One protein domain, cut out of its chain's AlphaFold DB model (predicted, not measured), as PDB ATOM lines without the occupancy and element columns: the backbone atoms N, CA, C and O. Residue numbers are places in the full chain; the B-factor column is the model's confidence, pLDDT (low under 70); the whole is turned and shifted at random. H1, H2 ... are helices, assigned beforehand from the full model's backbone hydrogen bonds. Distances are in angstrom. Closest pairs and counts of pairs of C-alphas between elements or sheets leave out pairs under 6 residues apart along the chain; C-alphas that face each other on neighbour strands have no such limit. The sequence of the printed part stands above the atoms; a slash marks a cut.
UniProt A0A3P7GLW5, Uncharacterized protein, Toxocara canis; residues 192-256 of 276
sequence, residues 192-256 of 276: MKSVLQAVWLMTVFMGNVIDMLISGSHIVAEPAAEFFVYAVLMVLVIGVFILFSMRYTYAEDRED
ATOM      1  N   MET A 192     -22.724 -12.460 -83.969       87.75
ATOM      2  CA  MET A 192     -21.794 -11.845 -82.997       87.75
ATOM      3  C   MET A 192     -20.355 -12.382 -83.033       87.75
ATOM      4  O   MET A 192     -19.526 -11.958 -82.228       87.75
ATOM      5  N   LYS A 193     -20.015 -13.270 -83.974       83.00
ATOM      6  CA  LYS A 193     -18.695 -13.932 -84.015       83.00
ATOM      7  C   LYS A 193     -17.522 -12.942 -84.063       83.00
ATOM      8  O   LYS A 193     -16.576 -13.076 -83.295       83.00
ATOM      9  N   SER A 194     -17.603 -11.901 -84.892       88.81
ATOM     10  CA  SER A 194     -16.539 -10.887 -84.985       88.81
ATOM     11  C   SER A 194     -16.381 -10.065 -83.701       88.81
ATOM     12  O   SER A 194     -15.264  -9.706 -83.340       88.81
ATOM     13  N   VAL A 195     -17.483  -9.797 -82.990       89.12
ATOM     14  CA  VAL A 195     -17.452  -9.069 -81.711       89.12
ATOM     15  C   VAL A 195     -16.800  -9.928 -80.629       89.12
ATOM     16  O   VAL A 195     -15.969  -9.424 -79.881       89.12
ATOM     17  N   LEU A 196     -17.102 -11.230 -80.579       89.56
ATOM     18  CA  LEU A 196     -16.450 -12.154 -79.648       89.56
ATOM     19  C   LEU A 196     -14.942 -12.248 -79.873       89.56
ATOM     20  O   LEU A 196     -14.189 -12.173 -78.908       89.56
ATOM     21  N   GLN A 197     -14.495 -12.350 -81.127       90.44
ATOM     22  CA  GLN A 197     -13.065 -12.348 -81.438       90.44
ATOM     23  C   GLN A 197     -12.391 -11.045 -80.982       90.44
ATOM     24  O   GLN A 197     -11.289 -11.076 -80.437       90.44
ATOM     25  N   ALA A 198     -13.047  -9.898 -81.183       92.44
ATOM     26  CA  ALA A 198     -12.529  -8.607 -80.736       92.44
ATOM     27  C   ALA A 198     -12.437  -8.528 -79.202       92.44
ATOM     28  O   ALA A 198     -11.425  -8.070 -78.673       92.44
ATOM     29  N   VAL A 199     -13.453  -9.020 -78.487       91.81
ATOM     30  CA  VAL A 199     -13.443  -9.094 -77.019       91.81
ATOM     31  C   VAL A 199     -12.352 -10.047 -76.531       91.81
ATOM     32  O   VAL A 199     -11.621  -9.699 -75.610       91.81
ATOM     33  N   TRP A 200     -12.172 -11.199 -77.180       90.88
ATOM     34  CA  TRP A 200     -11.092 -12.131 -76.862       90.88
ATOM     35  C   TRP A 200      -9.715 -11.464 -76.987       90.88
ATOM     36  O   TRP A 200      -8.945 -11.447 -76.027       90.88
ATOM     37  N   LEU A 201      -9.426 -10.818 -78.120       92.88
ATOM     38  CA  LEU A 201      -8.165 -10.092 -78.323       92.88
ATOM     39  C   LEU A 201      -7.975  -8.935 -77.330       92.88
ATOM     40  O   LEU A 201      -6.857  -8.686 -76.882       92.88
ATOM     41  N   MET A 202      -9.057  -8.255 -76.945       94.31
ATOM     42  CA  MET A 202      -9.014  -7.213 -75.920       94.31
ATOM     43  C   MET A 202      -8.593  -7.775 -74.555       94.31
ATOM     44  O   MET A 202      -7.811  -7.133 -73.853       94.31
ATOM     45  N   THR A 203      -9.050  -8.977 -74.186       91.75
ATOM     46  CA  THR A 203      -8.601  -9.620 -72.941       91.75
ATOM     47  C   THR A 203      -7.120  -9.995 -72.984       91.75
ATOM     48  O   THR A 203      -6.419  -9.760 -72.002       91.75
ATOM     49  N   VAL A 204      -6.611 -10.472 -74.128       92.69
ATOM     50  CA  VAL A 204      -5.173 -10.742 -74.320       92.69
ATOM     51  C   VAL A 204      -4.354  -9.459 -74.164       92.69
ATOM     52  O   VAL A 204      -3.353  -9.445 -73.451       92.69
ATOM     53  N   PHE A 205      -4.804  -8.357 -74.770       95.62
ATOM     54  CA  PHE A 205      -4.163  -7.053 -74.608       95.62
ATOM     55  C   PHE A 205      -4.121  -6.613 -73.139       95.62
ATOM     56  O   PHE A 205      -3.059  -6.233 -72.649       95.62
ATOM     57  N   MET A 206      -5.243  -6.705 -72.419       94.31
ATOM     58  CA  MET A 206      -5.283  -6.386 -70.989       94.31
ATOM     59  C   MET A 206      -4.344  -7.277 -70.170       94.31
ATOM     60  O   MET A 206      -3.658  -6.770 -69.286       94.31
ATOM     61  N   GLY A 207      -4.268  -8.574 -70.482       91.44
ATOM     62  CA  GLY A 207      -3.328  -9.502 -69.848       91.44
ATOM     63  C   GLY A 207      -1.874  -9.065 -70.028       91.44
ATOM     64  O   GLY A 207      -1.139  -8.972 -69.048       91.44
ATOM     65  N   ASN A 208      -1.490  -8.690 -71.250       92.75
ATOM     66  CA  ASN A 208      -0.141  -8.199 -71.546       92.75
ATOM     67  C   ASN A 208       0.172  -6.874 -70.831       92.75
ATOM     68  O   ASN A 208       1.296  -6.663 -70.384       92.75
ATOM     69  N   VAL A 209      -0.813  -5.978 -70.692       93.12
ATOM     70  CA  VAL A 209      -0.643  -4.733 -69.925       93.12
ATOM     71  C   VAL A 209      -0.419  -5.028 -68.438       93.12
ATOM     72  O   VAL A 209       0.425  -4.386 -67.815       93.12
ATOM     73  N   ILE A 210      -1.141  -5.997 -67.870       88.88
ATOM     74  CA  ILE A 210      -0.958  -6.420 -66.474       88.88
ATOM     75  C   ILE A 210       0.437  -7.032 -66.273       88.88
ATOM     76  O   ILE A 210       1.119  -6.660 -65.320       88.88
ATOM     77  N   ASP A 211       0.882  -7.907 -67.176       89.00
ATOM     78  CA  ASP A 211       2.225  -8.505 -67.132       89.00
ATOM     79  C   ASP A 211       3.331  -7.439 -67.211       89.00
ATOM     80  O   ASP A 211       4.242  -7.413 -66.381       89.00
ATOM     81  N   MET A 212       3.198  -6.482 -68.137       88.69
ATOM     82  CA  MET A 212       4.122  -5.354 -68.249       88.69
ATOM     83  C   MET A 212       4.139  -4.497 -66.978       88.69
ATOM     84  O   MET A 212       5.201  -4.033 -66.568       88.69
ATOM     85  N   LEU A 213       2.985  -4.273 -66.344       87.69
ATOM     86  CA  LEU A 213       2.910  -3.492 -65.112       87.69
ATOM     87  C   LEU A 213       3.627  -4.198 -63.958       87.69
ATOM     88  O   LEU A 213       4.346  -3.544 -63.205       87.69
ATOM     89  N   ILE A 214       3.454  -5.513 -63.818       83.88
ATOM     90  CA  ILE A 214       4.084  -6.298 -62.748       83.88
ATOM     91  C   ILE A 214       5.596  -6.383 -62.984       83.88
ATOM     92  O   ILE A 214       6.369  -5.981 -62.116       83.88
ATOM     93  N   SER A 215       6.007  -6.811 -64.178       83.75
ATOM     94  CA  SER A 215       7.419  -7.010 -64.527       83.75
ATOM     95  C   SER A 215       8.191  -5.687 -64.660       83.75
ATOM     96  O   SER A 215       9.354  -5.596 -64.280       83.75
ATOM     97  N   GLY A 216       7.556  -4.629 -65.175       79.56
ATOM     98  CA  GLY A 216       8.194  -3.329 -65.412       79.56
ATOM     99  C   GLY A 216       8.294  -2.429 -64.178       79.56
ATOM    100  O   GLY A 216       9.140  -1.538 -64.137       79.56
ATOM    101  N   SER A 217       7.453  -2.641 -63.162       77.38
ATOM    102  CA  SER A 217       7.473  -1.831 -61.933       77.38
ATOM    103  C   SER A 217       8.497  -2.300 -60.900       77.38
ATOM    104  O   SER A 217       8.730  -1.581 -59.928       77.38
ATOM    105  N   HIS A 218       9.112  -3.477 -61.091       72.56
ATOM    106  CA  HIS A 218      10.046  -4.089 -60.140       72.56
ATOM    107  C   HIS A 218       9.521  -4.084 -58.688       72.56
ATOM    108  O   HIS A 218      10.286  -3.900 -57.740       72.56
ATOM    109  N   ILE A 219       8.205  -4.264 -58.500       68.31
ATOM    110  CA  ILE A 219       7.568  -4.293 -57.169       68.31
ATOM    111  C   ILE A 219       8.143  -5.426 -56.308       68.31
ATOM    112  O   ILE A 219       8.245  -5.295 -55.087       68.31
ATOM    113  N   VAL A 220       8.547  -6.528 -56.941       71.38
ATOM    114  CA  VAL A 220       9.196  -7.664 -56.295       71.38
ATOM    115  C   VAL A 220      10.664  -7.664 -56.711       71.38
ATOM    116  O   VAL A 220      10.998  -7.887 -57.865       71.38
ATOM    117  N   ALA A 221      11.568  -7.401 -55.768       68.75
ATOM    118  CA  ALA A 221      12.999  -7.273 -56.067       68.75
ATOM    119  C   ALA A 221      13.661  -8.593 -56.522       68.75
ATOM    120  O   ALA A 221      14.768  -8.588 -57.060       68.75
ATOM    121  N   GLU A 222      13.001  -9.723 -56.272       77.81
ATOM    122  CA  GLU A 222      13.527 -11.067 -56.476       77.81
ATOM    123  C   GLU A 222      12.736 -11.806 -57.578       77.81
ATOM    124  O   GLU A 222      11.558 -12.102 -57.373       77.81
ATOM    125  N   PRO A 223      13.357 -12.186 -58.717       71.50
ATOM    126  CA  PRO A 223      12.647 -12.790 -59.853       71.50
ATOM    127  C   PRO A 223      11.931 -14.099 -59.530       71.50
ATOM    128  O   PRO A 223      10.893 -14.409 -60.103       71.50
ATOM    129  N   ALA A 224      12.455 -14.899 -58.597       81.12
ATOM    130  CA  ALA A 224      11.740 -16.111 -58.208       81.12
ATOM    131  C   ALA A 224      10.448 -15.807 -57.455       81.12
ATOM    132  O   ALA A 224       9.481 -16.551 -57.590       81.12
ATOM    133  N   ALA A 225      10.413 -14.720 -56.683       83.38
ATOM    134  CA  ALA A 225       9.199 -14.303 -56.002       83.38
ATOM    135  C   ALA A 225       8.140 -13.805 -57.000       83.38
ATOM    136  O   ALA A 225       6.959 -14.072 -56.786       83.38
ATOM    137  N   GLU A 226       8.532 -13.206 -58.130       84.81
ATOM    138  CA  GLU A 226       7.603 -12.886 -59.229       84.81
ATOM    139  C   GLU A 226       6.915 -14.147 -59.779       84.81
ATOM    140  O   GLU A 226       5.690 -14.172 -59.914       84.81
ATOM    141  N   PHE A 227       7.658 -15.241 -59.999       86.12
ATOM    142  CA  PHE A 227       7.060 -16.507 -60.444       86.12
ATOM    143  C   PHE A 227       6.044 -17.075 -59.443       86.12
ATOM    144  O   PHE A 227       5.005 -17.600 -59.852       86.12
ATOM    145  N   PHE A 228       6.293 -16.943 -58.136       88.75
ATOM    146  CA  PHE A 228       5.322 -17.353 -57.118       88.75
ATOM    147  C   PHE A 228       4.067 -16.475 -57.123       88.75
ATOM    148  O   PHE A 228       2.963 -16.999 -56.963       88.75
ATOM    149  N   VAL A 229       4.206 -15.166 -57.354       88.12
ATOM    150  CA  VAL A 229       3.062 -14.255 -57.501       88.12
ATOM    151  C   VAL A 229       2.196 -14.667 -58.694       88.12
ATOM    152  O   VAL A 229       0.979 -14.802 -58.536       88.12
ATOM    153  N   TYR A 230       2.798 -14.957 -59.852       89.31
ATOM    154  CA  TYR A 230       2.059 -15.452 -61.018       89.31
ATOM    155  C   TYR A 230       1.364 -16.791 -60.750       89.31
ATOM    156  O   TYR A 230       0.210 -16.974 -61.139       89.31
ATOM    157  N   ALA A 231       2.017 -17.708 -60.031       90.50
ATOM    158  CA  ALA A 231       1.410 -18.980 -59.648       90.50
ATOM    159  C   ALA A 231       0.173 -18.788 -58.750       90.50
ATOM    160  O   ALA A 231      -0.869 -19.398 -58.995       90.50
ATOM    161  N   VAL A 232       0.252 -17.909 -57.744       91.44
ATOM    162  CA  VAL A 232      -0.884 -17.594 -56.858       91.44
ATOM    163  C   VAL A 232      -2.026 -16.933 -57.632       91.44
ATOM    164  O   VAL A 232      -3.188 -17.299 -57.441       91.44
ATOM    165  N   LEU A 233      -1.708 -16.005 -58.539       90.19
ATOM    166  CA  LEU A 233      -2.698 -15.353 -59.397       90.19
ATOM    167  C   LEU A 233      -3.425 -16.378 -60.279       90.19
ATOM    168  O   LEU A 233      -4.653 -16.354 -60.353       90.19
ATOM    169  N   MET A 234      -2.697 -17.329 -60.872       91.19
ATOM    170  CA  MET A 234      -3.294 -18.410 -61.664       91.19
ATOM    171  C   MET A 234      -4.233 -19.296 -60.841       91.19
ATOM    172  O   MET A 234      -5.336 -19.599 -61.292       91.19
ATOM    173  N   VAL A 235      -3.849 -19.672 -59.616       93.75
ATOM    174  CA  VAL A 235      -4.719 -20.458 -58.721       93.75
ATOM    175  C   VAL A 235      -6.014 -19.704 -58.403       93.75
ATOM    176  O   VAL A 235      -7.092 -20.301 -58.416       93.75
ATOM    177  N   LEU A 236      -5.931 -18.392 -58.167       94.25
ATOM    178  CA  LEU A 236      -7.102 -17.546 -57.928       94.25
ATOM    179  C   LEU A 236      -8.027 -17.528 -59.154       94.25
ATOM    180  O   LEU A 236      -9.226 -17.778 -59.018       94.25
ATOM    181  N   VAL A 237      -7.476 -17.296 -60.350       90.81
ATOM    182  CA  VAL A 237      -8.245 -17.276 -61.608       90.81
ATOM    183  C   VAL A 237      -8.938 -18.616 -61.856       90.81
ATOM    184  O   VAL A 237     -10.132 -18.632 -62.153       90.81
ATOM    185  N   ILE A 238      -8.236 -19.735 -61.658       91.38
ATOM    186  CA  ILE A 238      -8.820 -21.081 -61.763       91.38
ATOM    187  C   ILE A 238      -9.971 -21.246 -60.762       91.38
ATOM    188  O   ILE A 238     -11.045 -21.716 -61.135       91.38
ATOM    189  N   GLY A 239      -9.787 -20.817 -59.510       93.62
ATOM    190  CA  GLY A 239     -10.829 -20.878 -58.482       93.62
ATOM    191  C   GLY A 239     -12.091 -20.100 -58.868       93.62
ATOM    192  O   GLY A 239     -13.201 -20.621 -58.758       93.62
ATOM    193  N   VAL A 240     -11.933 -18.879 -59.385       92.38
ATOM    194  CA  VAL A 240     -13.055 -18.062 -59.881       92.38
ATOM    195  C   VAL A 240     -13.741 -18.729 -61.075       92.38
ATOM    196  O   VAL A 240     -14.971 -18.766 -61.133       92.38
ATOM    197  N   PHE A 241     -12.971 -19.304 -62.001       88.62
ATOM    198  CA  PHE A 241     -13.520 -19.978 -63.176       88.62
ATOM    199  C   PHE A 241     -14.348 -21.214 -62.799       88.62
ATOM    200  O   PHE A 241     -15.439 -21.412 -63.333       88.62
ATOM    201  N   ILE A 242     -13.886 -22.003 -61.822       91.44
ATOM    202  CA  ILE A 242     -14.637 -23.144 -61.279       91.44
ATOM    203  C   ILE A 242     -15.960 -22.672 -60.666       91.44
ATOM    204  O   ILE A 242     -17.009 -23.247 -60.957       91.44
ATOM    205  N   LEU A 243     -15.943 -21.598 -59.869       91.06
ATOM    206  CA  LEU A 243     -17.160 -21.047 -59.266       91.06
ATOM    207  C   LEU A 243     -18.181 -20.597 -60.320       91.06
ATOM    208  O   LEU A 243     -19.377 -20.853 -60.159       91.06
ATOM    209  N   PHE A 244     -17.726 -19.959 -61.401       87.00
ATOM    210  CA  PHE A 244     -18.608 -19.582 -62.507       87.00
ATOM    211  C   PHE A 244     -19.128 -20.791 -63.280       87.00
ATOM    212  O   PHE A 244     -20.320 -20.842 -63.585       87.00
ATOM    213  N   SER A 245     -18.280 -21.787 -63.537       86.12
ATOM    214  CA  SER A 245     -18.671 -23.016 -64.229       86.12
ATOM    215  C   SER A 245     -19.771 -23.773 -63.476       86.12
ATOM    216  O   SER A 245     -20.749 -24.195 -64.087       86.12
ATOM    217  N   MET A 246     -19.702 -23.846 -62.141       84.50
ATOM    218  CA  MET A 246     -20.725 -24.512 -61.320       84.50
ATOM    219  C   MET A 246     -22.130 -23.900 -61.436       84.50
ATOM    220  O   MET A 246     -23.116 -24.559 -61.112       84.50
ATOM    221  N   ARG A 247     -22.238 -22.628 -61.830       80.00
ATOM    222  CA  ARG A 247     -23.515 -21.910 -61.970       80.00
ATOM    223  C   ARG A 247     -23.908 -21.680 -63.428       80.00
ATOM    224  O   ARG A 247     -24.879 -20.967 -63.676       80.00
ATOM    225  N   TYR A 248     -23.170 -22.252 -64.376       79.19
ATOM    226  CA  TYR A 248     -23.419 -22.046 -65.793       79.19
ATOM    227  C   TYR A 248     -24.562 -22.940 -66.296       79.19
ATOM    228  O   TYR A 248     -24.598 -24.136 -66.019       79.19
ATOM    229  N   THR A 249     -25.498 -22.353 -67.042       75.06
ATOM    230  CA  THR A 249     -26.583 -23.064 -67.736       75.06
ATOM    231  C   THR A 249     -26.393 -22.875 -69.236       75.06
ATOM    232  O   THR A 249     -26.246 -21.736 -69.686       75.06
ATOM    233  N   TYR A 250     -26.388 -23.972 -69.994       77.50
ATOM    234  CA  TYR A 250     -26.126 -23.965 -71.434       77.50
ATOM    235  C   TYR A 250     -27.259 -23.296 -72.221       77.50
ATOM    236  O   TYR A 250     -28.410 -23.297 -71.788       77.50
ATOM    237  N   ALA A 251     -26.945 -22.713 -73.381       67.31
ATOM    238  CA  ALA A 251     -27.939 -22.051 -74.226       67.31
ATOM    239  C   ALA A 251     -29.041 -23.008 -74.713       67.31
ATOM    240  O   ALA A 251     -30.205 -22.619 -74.720       67.31
ATOM    241  N   GLU A 252     -28.698 -24.259 -75.022       69.06
ATOM    242  CA  GLU A 252     -29.654 -25.286 -75.467       69.06
ATOM    243  C   GLU A 252     -30.707 -25.583 -74.383       69.06
ATOM    244  O   GLU A 252     -31.908 -25.521 -74.643       69.06
ATOM    245  N   ASP A 253     -30.281 -25.708 -73.120       68.25
ATOM    246  CA  ASP A 253     -31.192 -25.853 -71.975       68.25
ATOM    247  C   ASP A 253     -32.134 -24.642 -71.812       68.25
ATOM    248  O   ASP A 253     -33.248 -24.766 -71.293       68.25
ATOM    249  N   ARG A 254     -31.701 -23.440 -72.227       65.75
ATOM    250  CA  ARG A 254     -32.524 -22.219 -72.167       65.75
ATOM    251  C   ARG A 254     -33.574 -22.196 -73.268       65.75
ATOM    252  O   ARG A 254     -34.701 -21.790 -72.981       65.75
ATOM    253  N   GLU A 255     -33.229 -22.631 -74.476       67.56
ATOM    254  CA  GLU A 255     -34.182 -22.768 -75.583       67.56
ATOM    255  C   GLU A 255     -35.243 -23.830 -75.255       67.56
ATOM    256  O   GLU A 255     -36.439 -23.560 -75.382       67.56
ATOM    257  N   ASP A 256     -34.837 -24.967 -74.684       71.69
ATOM    258  CA  ASP A 256     -35.744 -26.023 -74.222       71.69
ATOM    259  C   ASP A 256     -36.661 -25.565 -73.075       71.69
ATOM    260  O   ASP A 256     -37.862 -25.875 -73.048       71.69
TER     261      ASP A 256
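Overview. This is residues 192 to 256 of the 276 residues of an uncharacterized protein of Toxocara canis (UniProt A0A3P7GLW5). The two long helices, H1 and H2, make an open V: they run opposite ways, come near each other where residues 217 to 222 join them, and spread apart toward their other ends. The short helix H3 sticks out past the open end of H2 as a small tail, and the gap between the two arms is empty. The printed part has 65 residues, with three named helices in the order H1, H2, H3 and no named strand, and its class is all helix. It is extended, with a radius of gyration of the C-alphas of 16.9 A and spans of 55 by 27 by 11 A.

Along the chain. H1, the longest helix, holds residues 193 to 216 and measures 34.4 A from C-alpha 193 at (-18.695, -13.932, -84.015) to C-alpha 216. H2 holds residues 223 to 245 and measures 33.2 A, beginning with C-alpha 223 at (12.647, -12.790, -59.853). H3 holds residues 251 to 256 and ends with C-alpha 256 at (-35.744, -26.023, -74.222).

Arrangement. H1 and H2 are close but not clearly touching, and their closest C-alphas, those of Ser 215 and Glu 226, are 7.9 A apart. Their lines stand at a shallow tilt of 31 degrees, opposite ways. H3 is apart from H1 and from H2. In H1, H2 and H3 every O i to N i+4 pair is within hydrogen-bond range.

Size, cuts and confidence. The C-alphas farthest apart, those of Ala 221 and Asp 256, are 55.3 A apart. Residues 192 to 210 and 231 to 256 stand free. The link from H1 to H2 is short, and that from H2 to H3 is tight. The printed part has no cut. Its mean pLDDT is 85.0, with residues 219, 221 and 251 to 255 under 70.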